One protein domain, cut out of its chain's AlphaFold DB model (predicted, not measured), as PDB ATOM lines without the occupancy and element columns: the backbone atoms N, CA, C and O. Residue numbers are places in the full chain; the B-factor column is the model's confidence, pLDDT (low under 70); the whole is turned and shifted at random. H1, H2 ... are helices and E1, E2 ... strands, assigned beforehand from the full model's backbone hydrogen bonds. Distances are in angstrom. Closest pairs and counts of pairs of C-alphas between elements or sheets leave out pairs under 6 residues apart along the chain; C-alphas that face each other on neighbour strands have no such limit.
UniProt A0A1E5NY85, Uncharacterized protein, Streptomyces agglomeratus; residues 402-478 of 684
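This is residues 402 to 478 of the 684 residues of an uncharacterized protein of Streptomyces agglomeratus (UniProt A0A1E5NY85). What shape does the backbone make? It is a loose rod built on a helical hairpin: the long helix H2 runs most of its length, and the shorter H3 folds back beside it, followed by a small two-strand hairpin, E1 and E2, with E1 near H2. The short helix H1 and the long link of residues 459 to 471 lie at the end of the rod where H2 begins, and the link from H2 to H3 makes the other end. What is it made of? The printed part has 77 residues with three named helices and then two named strands, in the order H1, H2, H3, E1, E2; the sheet is E1 - E2, antiparallel, and the class is mostly helix. The whole is loose, with a radius of gyration of the C-alphas of 15.7 A and spans of 49 by 23 by 21 A.

Where do the helices run? H1 is residues 403 to 406, beginning at C-alpha 403 at (49.666, 23.918, -11.021). H2, residues 411 to 433, is 32.2 A long and ends at C-alpha 433 at (19.689, 36.458, -9.562); H3, residues 444 to 454, is 15.6 A long. Where are the strands? E1 is residues 456 to 458, 7.1 A long, and E2 is residues 472 to 474, 7.0 A long, ending at C-alpha 474 at (41.928, 23.141, -4.563).

How does H1 stand to the rest? H1 is apart from H2, H3, E1 and E2. How do H2 and H3 stand? They touch, at a shallow tilt of 14 degrees and opposite ways, as a hairpin; their closest C-alphas, those of Ala 418 and Leu 454, are 5.7 A apart. Every O i to N i+4 pair is within hydrogen-bond range in H2 and H3, while H1 is too short for such a pair. How do the strands pair? E1 and E2 form an antiparallel hairpin at 149 degrees, with N 457 and O 473 within hydrogen-bond range at 3.0 A, and N 473 and O 457 also at 3.0 A. Which helices come near them? H2 and E1 are near each other, with 7 pairs of C-alphas within 10 A, while E2 is apart from H2 and H3.

How large is it? The two C-alphas farthest apart, those of Asp 438 and Ala 467, are 49.1 A apart. Is it whole, and which links are long? The printed part has no cut, and the link from E1 to E2, 13 residues, is long. Where is confidence low? The mean pLDDT of the printed part is 85.4, and residues 437 to 442 of this predicted model are under 70.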
ATOM      1  N   GLY A 402      53.818  24.607  -8.480       87.44
ATOM      2  CA  GLY A 402      52.972  25.172  -9.529       87.44
ATOM      3  C   GLY A 402      51.888  24.202 -10.006       87.44
ATOM      4  O   GLY A 402      52.067  22.983 -10.001       87.44
ATOM      5  N   LEU A 403      50.757  24.734 -10.477       88.81
ATOM      6  CA  LEU A 403      49.666  23.918 -11.021       88.81
ATOM      7  C   LEU A 403      50.138  23.026 -12.190       88.81
ATOM      8  O   LEU A 403      49.762  21.863 -12.276       88.81
ATOM      9  N   ASN A 404      51.021  23.527 -13.050       88.31
ATOM     10  CA  ASN A 404      51.612  22.822 -14.188       88.31
ATOM     11  C   ASN A 404      52.402  21.562 -13.807       88.31
ATOM     12  O   ASN A 404      52.595  20.704 -14.664       88.31
ATOM     13  N   GLU A 405      52.877  21.461 -12.566       87.62
ATOM     14  CA  GLU A 405      53.643  20.310 -12.072       87.62
ATOM     15  C   GLU A 405      52.732  19.185 -11.571       87.62
ATOM     16  O   GLU A 405      53.115  18.018 -11.595       87.62
ATOM     17  N   LEU A 406      51.506  19.526 -11.160       88.81
ATOM     18  CA  LEU A 406      50.518  18.589 -10.615       88.81
ATOM     19  C   LEU A 406      49.535  18.055 -11.664       88.81
ATOM     20  O   LEU A 406      48.769  17.135 -11.377       88.81
ATOM     21  N   LEU A 407      49.517  18.652 -12.854       89.62
ATOM     22  CA  LEU A 407      48.566  18.345 -13.914       89.62
ATOM     23  C   LEU A 407      49.088  17.244 -14.852       89.62
ATOM     24  O   LEU A 407      50.118  17.394 -15.509       89.62
ATOM     25  N   THR A 408      48.321  16.163 -14.991       88.50
ATOM     26  CA  THR A 408      48.562  15.086 -15.964       88.50
ATOM     27  C   THR A 408      47.644  15.192 -17.183       88.50
ATOM     28  O   THR A 408      46.530  15.706 -17.085       88.50
ATOM     29  N   PRO A 409      48.025  14.613 -18.338       87.56
ATOM     30  CA  PRO A 409      47.125  14.484 -19.486       87.56
ATOM     31  C   PRO A 409      45.765  13.842 -19.167       87.56
ATOM     32  O   PRO A 409      44.779  14.165 -19.828       87.56
ATOM     33  N   GLN A 410      45.705  12.958 -18.163       88.00
ATOM     34  CA  GLN A 410      44.472  12.294 -17.732       88.00
ATOM     35  C   GLN A 410      43.506  13.260 -17.033       88.00
ATOM     36  O   GLN A 410      42.294  13.118 -17.175       88.00
ATOM     37  N   ASP A 411      44.020  14.293 -16.361       90.06
ATOM     38  CA  ASP A 411      43.197  15.282 -15.654       90.06
ATOM     39  C   ASP A 411      42.397  16.176 -16.613       90.06
ATOM     40  O   ASP A 411      41.414  16.806 -16.219       90.06
ATOM     41  N   ARG A 412      42.767  16.219 -17.900       89.81
ATOM     42  CA  ARG A 412      42.086  17.045 -18.907       89.81
ATOM     43  C   ARG A 412      40.600  16.704 -19.029       89.81
ATOM     44  O   ARG A 412      39.783  17.617 -19.124       89.81
ATOM     45  N   SER A 413      40.236  15.421 -19.029       89.88
ATOM     46  CA  SER A 413      38.828  15.005 -19.131       89.88
ATOM     47  C   SER A 413      38.023  15.442 -17.904       89.88
ATOM     48  O   SER A 413      36.904  15.932 -18.051       89.88
ATOM     49  N   HIS A 414      38.623  15.357 -16.713       92.31
ATOM     50  CA  HIS A 414      38.039  15.863 -15.474       92.31
ATOM     51  C   HIS A 414      37.795  17.376 -15.551       92.31
ATOM     52  O   HIS A 414      36.685  17.829 -15.275       92.31
ATOM     53  N   PHE A 415      38.791  18.164 -15.970       93.12
ATOM     54  CA  PHE A 415      38.635  19.619 -16.071       93.12
ATOM     55  C   PHE A 415      37.658  20.048 -17.166       93.12
ATOM     56  O   PHE A 415      36.955  21.034 -16.971       93.12
ATOM     57  N   LEU A 416      37.544  19.301 -18.266       91.56
ATOM     58  CA  LEU A 416      36.503  19.530 -19.272       91.56
ATOM     59  C   LEU A 416      35.102  19.343 -18.684       91.56
ATOM     60  O   LEU A 416      34.272  20.244 -18.772       91.56
ATOM     61  N   GLN A 417      34.859  18.222 -18.001       91.56
ATOM     62  CA  GLN A 417      33.574  17.976 -17.339       91.56
ATOM     63  C   GLN A 417      33.286  19.018 -16.251       91.56
ATOM     64  O   GLN A 417      32.164  19.523 -16.147       91.56
ATOM     65  N   ALA A 418      34.301  19.383 -15.463       93.06
ATOM     66  CA  ALA A 418      34.180  20.417 -14.446       93.06
ATOM     67  C   ALA A 418      33.877  21.790 -15.063       93.06
ATOM     68  O   ALA A 418      33.034  22.508 -14.537       93.06
ATOM     69  N   ALA A 419      34.490  22.144 -16.196       92.12
ATOM     70  CA  ALA A 419      34.226  23.384 -16.924       92.12
ATOM     71  C   ALA A 419      32.814  23.425 -17.537       92.12
ATOM     72  O   ALA A 419      32.188  24.489 -17.561       92.12
ATOM     73  N   GLY A 420      32.297  22.286 -18.010       89.12
ATOM     74  CA  GLY A 420      30.896  22.119 -18.415       89.12
ATOM     75  C   GLY A 420      29.934  22.415 -17.265       89.12
ATOM     76  O   GLY A 420      29.160  23.370 -17.334       89.12
ATOM     77  N   ARG A 421      30.069  21.679 -16.154       90.88
ATOM     78  CA  ARG A 421      29.237  21.869 -14.950       90.88
ATOM     79  C   ARG A 421      29.367  23.272 -14.358       90.88
ATOM     80  O   ARG A 421      28.389  23.843 -13.894       90.88
ATOM     81  N   HIS A 422      30.563  23.856 -14.394       90.75
ATOM     82  CA  HIS A 422      30.807  25.209 -13.899       90.75
ATOM     83  C   HIS A 422      30.001  26.252 -14.688       90.75
ATOM     84  O   HIS A 422      29.398  27.144 -14.092       90.75
ATOM     85  N   ARG A 423      29.938  26.139 -16.023       88.62
ATOM     86  CA  ARG A 423      29.108  27.030 -16.858       88.62
ATOM     87  C   ARG A 423      27.620  26.853 -16.584       88.62
ATOM     88  O   ARG A 423      26.918  27.859 -16.495       88.62
ATOM     89  N   GLU A 424      27.161  25.614 -16.439       88.56
ATOM     90  CA  GLU A 424      25.764  25.297 -16.130       88.56
ATOM     91  C   GLU A 424      25.335  25.905 -14.787       88.56
ATOM     92  O   GLU A 424      24.364  26.659 -14.734       88.56
ATOM     93  N   LEU A 425      26.120  25.684 -13.727       90.69
ATOM     94  CA  LEU A 425      25.854  26.241 -12.398       90.69
ATOM     95  C   LEU A 425      25.885  27.775 -12.394       90.69
ATOM     96  O   LEU A 425      25.028  28.400 -11.777       90.69
ATOM     97  N   HIS A 426      26.800  28.413 -13.134       88.94
ATOM     98  CA  HIS A 426      26.778  29.873 -13.291       88.94
ATOM     99  C   HIS A 426      25.584  30.380 -14.111       88.94
ATOM    100  O   HIS A 426      25.119  31.498 -13.892       88.94
ATOM    101  N   ALA A 427      25.086  29.605 -15.076       85.62
ATOM    102  CA  ALA A 427      23.865  29.952 -15.793       85.62
ATOM    103  C   ALA A 427      22.640  29.867 -14.870       85.62
ATOM    104  O   ALA A 427      21.822  30.784 -14.898       85.62
ATOM    105  N   GLN A 428      22.555  28.836 -14.023       87.88
ATOM    106  CA  GLN A 428      21.517  28.701 -12.995       87.88
ATOM    107  C   GLN A 428      21.590  29.835 -11.966       87.88
ATOM    108  O   GLN A 428      20.581  30.482 -11.707       87.88
ATOM    109  N   LEU A 429      22.789  30.164 -11.468       88.38
ATOM    110  CA  LEU A 429      22.993  31.273 -10.530       88.38
ATOM    111  C   LEU A 429      22.503  32.610 -11.112       88.38
ATOM    112  O   LEU A 429      21.778  33.340 -10.448       88.38
ATOM    113  N   ARG A 430      22.801  32.895 -12.388       85.44
ATOM    114  CA  ARG A 430      22.297  34.101 -13.071       85.44
ATOM    115  C   ARG A 430      20.781  34.109 -13.271       85.44
ATOM    116  O   ARG A 430      20.200  35.185 -13.351       85.44
ATOM    117  N   ARG A 431      20.139  32.945 -13.420       84.81
ATOM    118  CA  ARG A 431      18.668  32.848 -13.505       84.81
ATOM    119  C   ARG A 431      18.025  33.105 -12.142       84.81
ATOM    120  O   ARG A 431      17.043  33.838 -12.086       84.81
ATOM    121  N   LEU A 432      18.631  32.590 -11.068       85.81
ATOM    122  CA  LEU A 432      18.230  32.884  -9.689       85.81
ATOM    123  C   LEU A 432      18.365  34.377  -9.367       85.81
ATOM    124  O   LEU A 432      17.434  34.971  -8.841       85.81
ATOM    125  N   GLU A 433      19.480  35.010  -9.746       85.12
ATOM    126  CA  GLU A 433      19.689  36.458  -9.562       85.12
ATOM    127  C   GLU A 433      18.663  37.319 -10.315       85.12
ATOM    128  O   GLU A 433      18.390  38.445  -9.911       85.12
ATOM    129  N   LYS A 434      18.082  36.797 -11.401       85.50
ATOM    130  CA  LYS A 434      17.040  37.469 -12.189       85.50
ATOM    131  C   LYS A 434      15.614  37.165 -11.716       85.50
ATOM    132  O   LYS A 434      14.677  37.615 -12.368       85.50
ATOM    133  N   GLY A 435      15.441  36.392 -10.641       80.06
ATOM    134  CA  GLY A 435      14.124  36.031 -10.105       80.06
ATOM    135  C   GLY A 435      13.301  35.100 -11.005       80.06
ATOM    136  O   GLY A 435      12.088  35.047 -10.874       80.06
ATOM    137  N   GLN A 436      13.932  34.381 -11.940       72.69
ATOM    138  CA  GLN A 436      13.248  33.540 -12.936       72.69
ATOM    139  C   GLN A 436      13.102  32.070 -12.487       72.69
ATOM    140  O   GLN A 436      13.344  31.158 -13.284       72.69
ATOM    141  N   HIS A 437      12.782  31.808 -11.216       63.88
ATOM    142  CA  HIS A 437      12.625  30.435 -10.723       63.88
ATOM    143  C   HIS A 437      11.346  30.213  -9.925       63.88
ATOM    144  O   HIS A 437      11.099  30.916  -8.949       63.88
ATOM    145  N   ASP A 438      10.616  29.181 -10.351       55.44
ATOM    146  CA  ASP A 438       9.560  28.526  -9.592       55.44
ATOM    147  C   ASP A 438      10.172  27.864  -8.347       55.44
ATOM    148  O   ASP A 438      11.296  27.350  -8.369       55.44
ATOM    149  N   GLU A 439       9.453  27.979  -7.240       50.94
ATOM    150  CA  GLU A 439       9.929  27.801  -5.873       50.94
ATOM    151  C   GLU A 439      10.424  26.365  -5.538       50.94
ATOM    152  O   GLU A 439      10.049  25.373  -6.154       50.94
ATOM    153  N   GLU A 440      11.278  26.296  -4.503       54.81
ATOM    154  CA  GLU A 440      11.492  25.183  -3.546       54.81
ATOM    155  C   GLU A 440      12.768  24.300  -3.554       54.81
ATOM    156  O   GLU A 440      13.168  23.903  -2.460       54.81
ATOM    157  N   VAL A 441      13.514  24.027  -4.641       59.03
ATOM    158  CA  VAL A 441      14.584  22.972  -4.555       59.03
ATOM    159  C   VAL A 441      16.050  23.453  -4.632       59.03
ATOM    160  O   VAL A 441      16.938  22.813  -4.065       59.03
ATOM    161  N   LEU A 442      16.363  24.595  -5.259       63.84
ATOM    162  CA  LEU A 442      17.757  25.042  -5.465       63.84
ATOM    163  C   LEU A 442      18.101  26.313  -4.674       63.84
ATOM    164  O   LEU A 442      18.048  27.430  -5.181       63.84
ATOM    165  N   ASN A 443      18.538  26.143  -3.424       82.25
ATOM    166  CA  ASN A 443      19.098  27.238  -2.623       82.25
ATOM    167  C   ASN A 443      20.432  27.722  -3.239       82.25
ATOM    168  O   ASN A 443      21.301  26.898  -3.535       82.25
ATOM    169  N   ARG A 444      20.650  29.038  -3.369       85.44
ATOM    170  CA  ARG A 444      21.928  29.660  -3.787       85.44
ATOM    171  C   ARG A 444      23.146  29.048  -3.085       85.44
ATOM    172  O   ARG A 444      24.134  28.709  -3.736       85.44
ATOM    173  N   ALA A 445      23.037  28.796  -1.779       87.44
ATOM    174  CA  ALA A 445      24.098  28.182  -0.982       87.44
ATOM    175  C   ALA A 445      24.435  26.738  -1.412       87.44
ATOM    176  O   ALA A 445      25.521  26.228  -1.130       87.44
ATOM    177  N   SER A 446      23.510  26.023  -2.061       90.12
ATOM    178  CA  SER A 446      23.777  24.697  -2.636       90.12
ATOM    179  C   SER A 446      24.608  24.797  -3.920       90.12
ATOM    180  O   SER A 446      25.604  24.084  -4.050       90.12
ATOM    181  N   ILE A 447      24.281  25.748  -4.803       89.88
ATOM    182  CA  ILE A 447      25.003  26.003  -6.057       89.88
ATOM    183  C   ILE A 447      26.422  26.496  -5.769       89.88
ATOM    184  O   ILE A 447      27.374  25.989  -6.359       89.88
ATOM    185  N   GLU A 448      26.594  27.414  -4.815       90.69
ATOM    186  CA  GLU A 448      27.917  27.893  -4.393       90.69
ATOM    187  C   GLU A 448      28.775  26.751  -3.823       90.69
ATOM    188  O   GLU A 448      29.929  26.583  -4.220       90.69
ATOM    189  N   ARG A 449      28.193  25.864  -2.997       91.69
ATOM    190  CA  ARG A 449      28.884  24.648  -2.523       91.69
ATOM    191  C   ARG A 449      29.258  23.700  -3.665       91.69
ATOM    192  O   ARG A 449      30.308  23.059  -3.600       91.69
ATOM    193  N   MET A 450      28.422  23.575  -4.694       91.81
ATOM    194  CA  MET A 450      28.723  22.758  -5.876       91.81
ATOM    195  C   MET A 450      29.847  23.379  -6.716       91.81
ATOM    196  O   MET A 450      30.773  22.661  -7.095       91.81
ATOM    197  N   LEU A 451      29.836  24.698  -6.928       91.88
ATOM    198  CA  LEU A 451      30.927  25.433  -7.581       91.88
ATOM    199  C   LEU A 451      32.248  25.255  -6.819       91.88
ATOM    200  O   LEU A 451      33.275  24.936  -7.420       91.88
ATOM    201  N   ASP A 452      32.225  25.350  -5.490       91.25
ATOM    202  CA  ASP A 452      33.398  25.121  -4.640       91.25
ATOM    203  C   ASP A 452      33.940  23.687  -4.710       91.25
ATOM    204  O   ASP A 452      35.141  23.456  -4.525       91.25
ATOM    205  N   ARG A 453      33.079  22.697  -4.977       93.12
ATOM    206  CA  ARG A 453      33.504  21.308  -5.204       93.12
ATOM    207  C   ARG A 453      34.197  21.141  -6.553       93.12
ATOM    208  O   ARG A 453      35.174  20.403  -6.613       93.12
ATOM    209  N   LEU A 454      33.756  21.847  -7.597       93.00
ATOM    210  CA  LEU A 454      34.379  21.798  -8.930       93.00
ATOM    211  C   LEU A 454      35.802  22.376  -8.955       93.00
ATOM    212  O   LEU A 454      36.592  22.018  -9.824       93.00
ATOM    213  N   HIS A 455      36.150  23.227  -7.987       92.25
ATOM    214  CA  HIS A 455      37.512  23.738  -7.819       92.25
ATOM    215  C   HIS A 455      38.467  22.723  -7.183       92.25
ATOM    216  O   HIS A 455      39.661  22.997  -7.097       92.25
ATOM    217  N   ARG A 456      37.984  21.571  -6.705       92.31
ATOM    218  CA  ARG A 456      38.825  20.538  -6.090       92.31
ATOM    219  C   ARG A 456      39.021  19.393  -7.071       92.31
ATOM    220  O   ARG A 456      38.053  18.890  -7.630       92.31
ATOM    221  N   TRP A 457      40.257  18.937  -7.230       93.81
ATOM    222  CA  TRP A 457      40.562  17.732  -8.002       93.81
ATOM    223  C   TRP A 457      41.475  16.805  -7.205       93.81
ATOM    224  O   TRP A 457      42.085  17.197  -6.207       93.81
ATOM    225  N   ARG A 458      41.525  15.539  -7.619       91.19
ATOM    226  CA  ARG A 458      42.430  14.551  -7.036       91.19
ATOM    227  C   ARG A 458      43.723  14.554  -7.838       91.19
ATOM    228  O   ARG A 458      43.678  14.317  -9.039       91.19
ATOM    229  N   VAL A 459      44.852  14.790  -7.177       87.88
ATOM    230  CA  VAL A 459      46.166  14.714  -7.825       87.88
ATOM    231  C   VAL A 459      46.445  13.259  -8.194       87.88
ATOM    232  O   VAL A 459      46.219  12.351  -7.386       87.88
ATOM    233  N   SER A 460      46.916  13.045  -9.423       85.06
ATOM    234  CA  SER A 460      47.214  11.713  -9.940       85.06
ATOM    235  C   SER A 460      48.238  10.989  -9.053       85.06
ATOM    236  O   SER A 460      49.260  11.582  -8.696       85.06
ATOM    237  N   PRO A 461      48.015   9.707  -8.699       80.56
ATOM    238  CA  PRO A 461      48.956   8.942  -7.879       80.56
ATOM    239  C   PRO A 461      50.285   8.669  -8.598       80.56
ATOM    240  O   PRO A 461      51.256   8.307  -7.944       80.56
ATOM    241  N   PHE A 462      50.329   8.851  -9.923       79.06
ATOM    242  CA  PHE A 462      51.507   8.623 -10.759       79.06
ATOM    243  C   PHE A 462      52.495   9.801 -10.774       79.06
ATOM    244  O   PHE A 462      53.581   9.669 -11.332       79.06
ATOM    245  N   ILE A 463      52.139  10.947 -10.182       79.44
ATOM    246  CA  ILE A 463      53.062  12.073  -9.992       79.44
ATOM    247  C   ILE A 463      53.713  11.950  -8.611       79.44
ATOM    248  O   ILE A 463      53.030  11.704  -7.613       79.44
ATOM    249  N   ALA A 464      55.030  12.175  -8.545       74.94
ATOM    250  CA  ALA A 464      55.745  12.348  -7.285       74.94
ATOM    251  C   ALA A 464      55.157  13.548  -6.526       74.94
ATOM    252  O   ALA A 464      55.362  14.703  -6.898       74.94
ATOM    253  N   ARG A 465      54.364  13.270  -5.488       78.62
ATOM    254  CA  ARG A 465      53.719  14.308  -4.681       78.62
ATOM    255  C   ARG A 465      54.733  14.908  -3.703       78.62
ATOM    256  O   ARG A 465      55.405  14.137  -3.017       78.62
ATOM    257  N   PRO A 466      54.816  16.247  -3.589       80.44
ATOM    258  CA  PRO A 466      55.563  16.885  -2.513       80.44
ATOM    259  C   PRO A 466      55.102  16.363  -1.148       80.44
ATOM    260  O   PRO A 466      53.906  16.122  -0.938       80.44
ATOM    261  N   ALA A 467      56.042  16.188  -0.216       78.69
ATOM    262  CA  ALA A 467      55.729  15.747   1.138       78.69
ATOM    263  C   ALA A 467      54.731  16.718   1.796       78.69
ATOM    264  O   ALA A 467      54.915  17.931   1.756       78.69
ATOM    265  N   GLY A 468      53.650  16.181   2.370       79.75
ATOM    266  CA  GLY A 468      52.593  16.976   3.006       79.75
ATOM    267  C   GLY A 468      51.483  17.482   2.074       79.75
ATOM    268  O   GLY A 468      50.500  18.027   2.571       79.75
ATOM    269  N   LEU A 469      51.564  17.272   0.749       85.44
ATOM    270  CA  LEU A 469      50.478  17.662  -0.158       85.44
ATOM    271  C   LEU A 469      49.294  16.672  -0.066       85.44
ATOM    272  O   LEU A 469      49.473  15.472  -0.323       85.44
ATOM    273  N   PRO A 470      48.063  17.130   0.247       86.31
ATOM    274  CA  PRO A 470      46.898  16.253   0.309       86.31
ATOM    275  C   PRO A 470      46.575  15.633  -1.058       86.31
ATOM    276  O   PRO A 470      46.875  16.180  -2.116       86.31
ATOM    277  N   SER A 471      45.916  14.468  -1.054       85.56
ATOM    278  CA  SER A 471      45.505  13.773  -2.289       85.56
ATOM    279  C   SER A 471      44.461  14.549  -3.099       85.56
ATOM    280  O   SER A 471      44.364  14.372  -4.313       85.56
ATOM    281  N   ARG A 472      43.684  15.406  -2.429       89.00
ATOM    282  CA  ARG A 472      42.760  16.360  -3.040       89.00
ATOM    283  C   ARG A 472      43.254  17.768  -2.791       89.00
ATOM    284  O   ARG A 472      43.485  18.143  -1.646       89.00
ATOM    285  N   VAL A 473      43.340  18.541  -3.861       91.50
ATOM    286  CA  VAL A 473      43.859  19.903  -3.826       91.50
ATOM    287  C   VAL A 473      42.851  20.842  -4.484       91.50
ATOM    288  O   VAL A 473      42.070  20.426  -5.343       91.50
ATOM    289  N   ARG A 474      42.802  22.093  -4.020       91.62
ATOM    290  CA  ARG A 474      41.928  23.141  -4.563       91.62
ATOM    291  C   ARG A 474      42.705  23.969  -5.587       91.62
ATOM    292  O   ARG A 474      43.871  24.274  -5.361       91.62
ATOM    293  N   LEU A 475      42.060  24.351  -6.687       92.69
ATOM    294  CA  LEU A 475      42.605  25.327  -7.629       92.69
ATOM    295  C   LEU A 475      42.869  26.667  -6.914       92.69
ATOM    296  O   LEU A 475      42.112  27.026  -6.003       92.69
ATOM    297  N   PRO A 476      43.901  27.428  -7.325       92.12
ATOM    298  CA  PRO A 476      44.126  28.774  -6.811       92.12
ATOM    299  C   PRO A 476      42.867  29.631  -6.984       92.12
ATOM    300  O   PRO A 476      42.193  29.526  -8.005       92.12
ATOM    301  N   GLN A 477      42.568  30.523  -6.032       86.88
ATOM    302  CA  GLN A 477      41.321  31.317  -6.028       86.88
ATOM    303  C   GLN A 477      41.082  32.115  -7.323       86.88
ATOM    304  O   GLN A 477      39.948  32.421  -7.671       86.88
ATOM    305  N   SER A 478      42.149  32.443  -8.052       87.31
ATOM    306  CA  SER A 478      42.091  33.195  -9.306       87.31
ATOM    307  C   SER A 478      41.976  32.326 -10.567       87.31
ATOM    308  O   SER A 478      42.031  32.870 -11.670       87.31
TER     309      SER A 478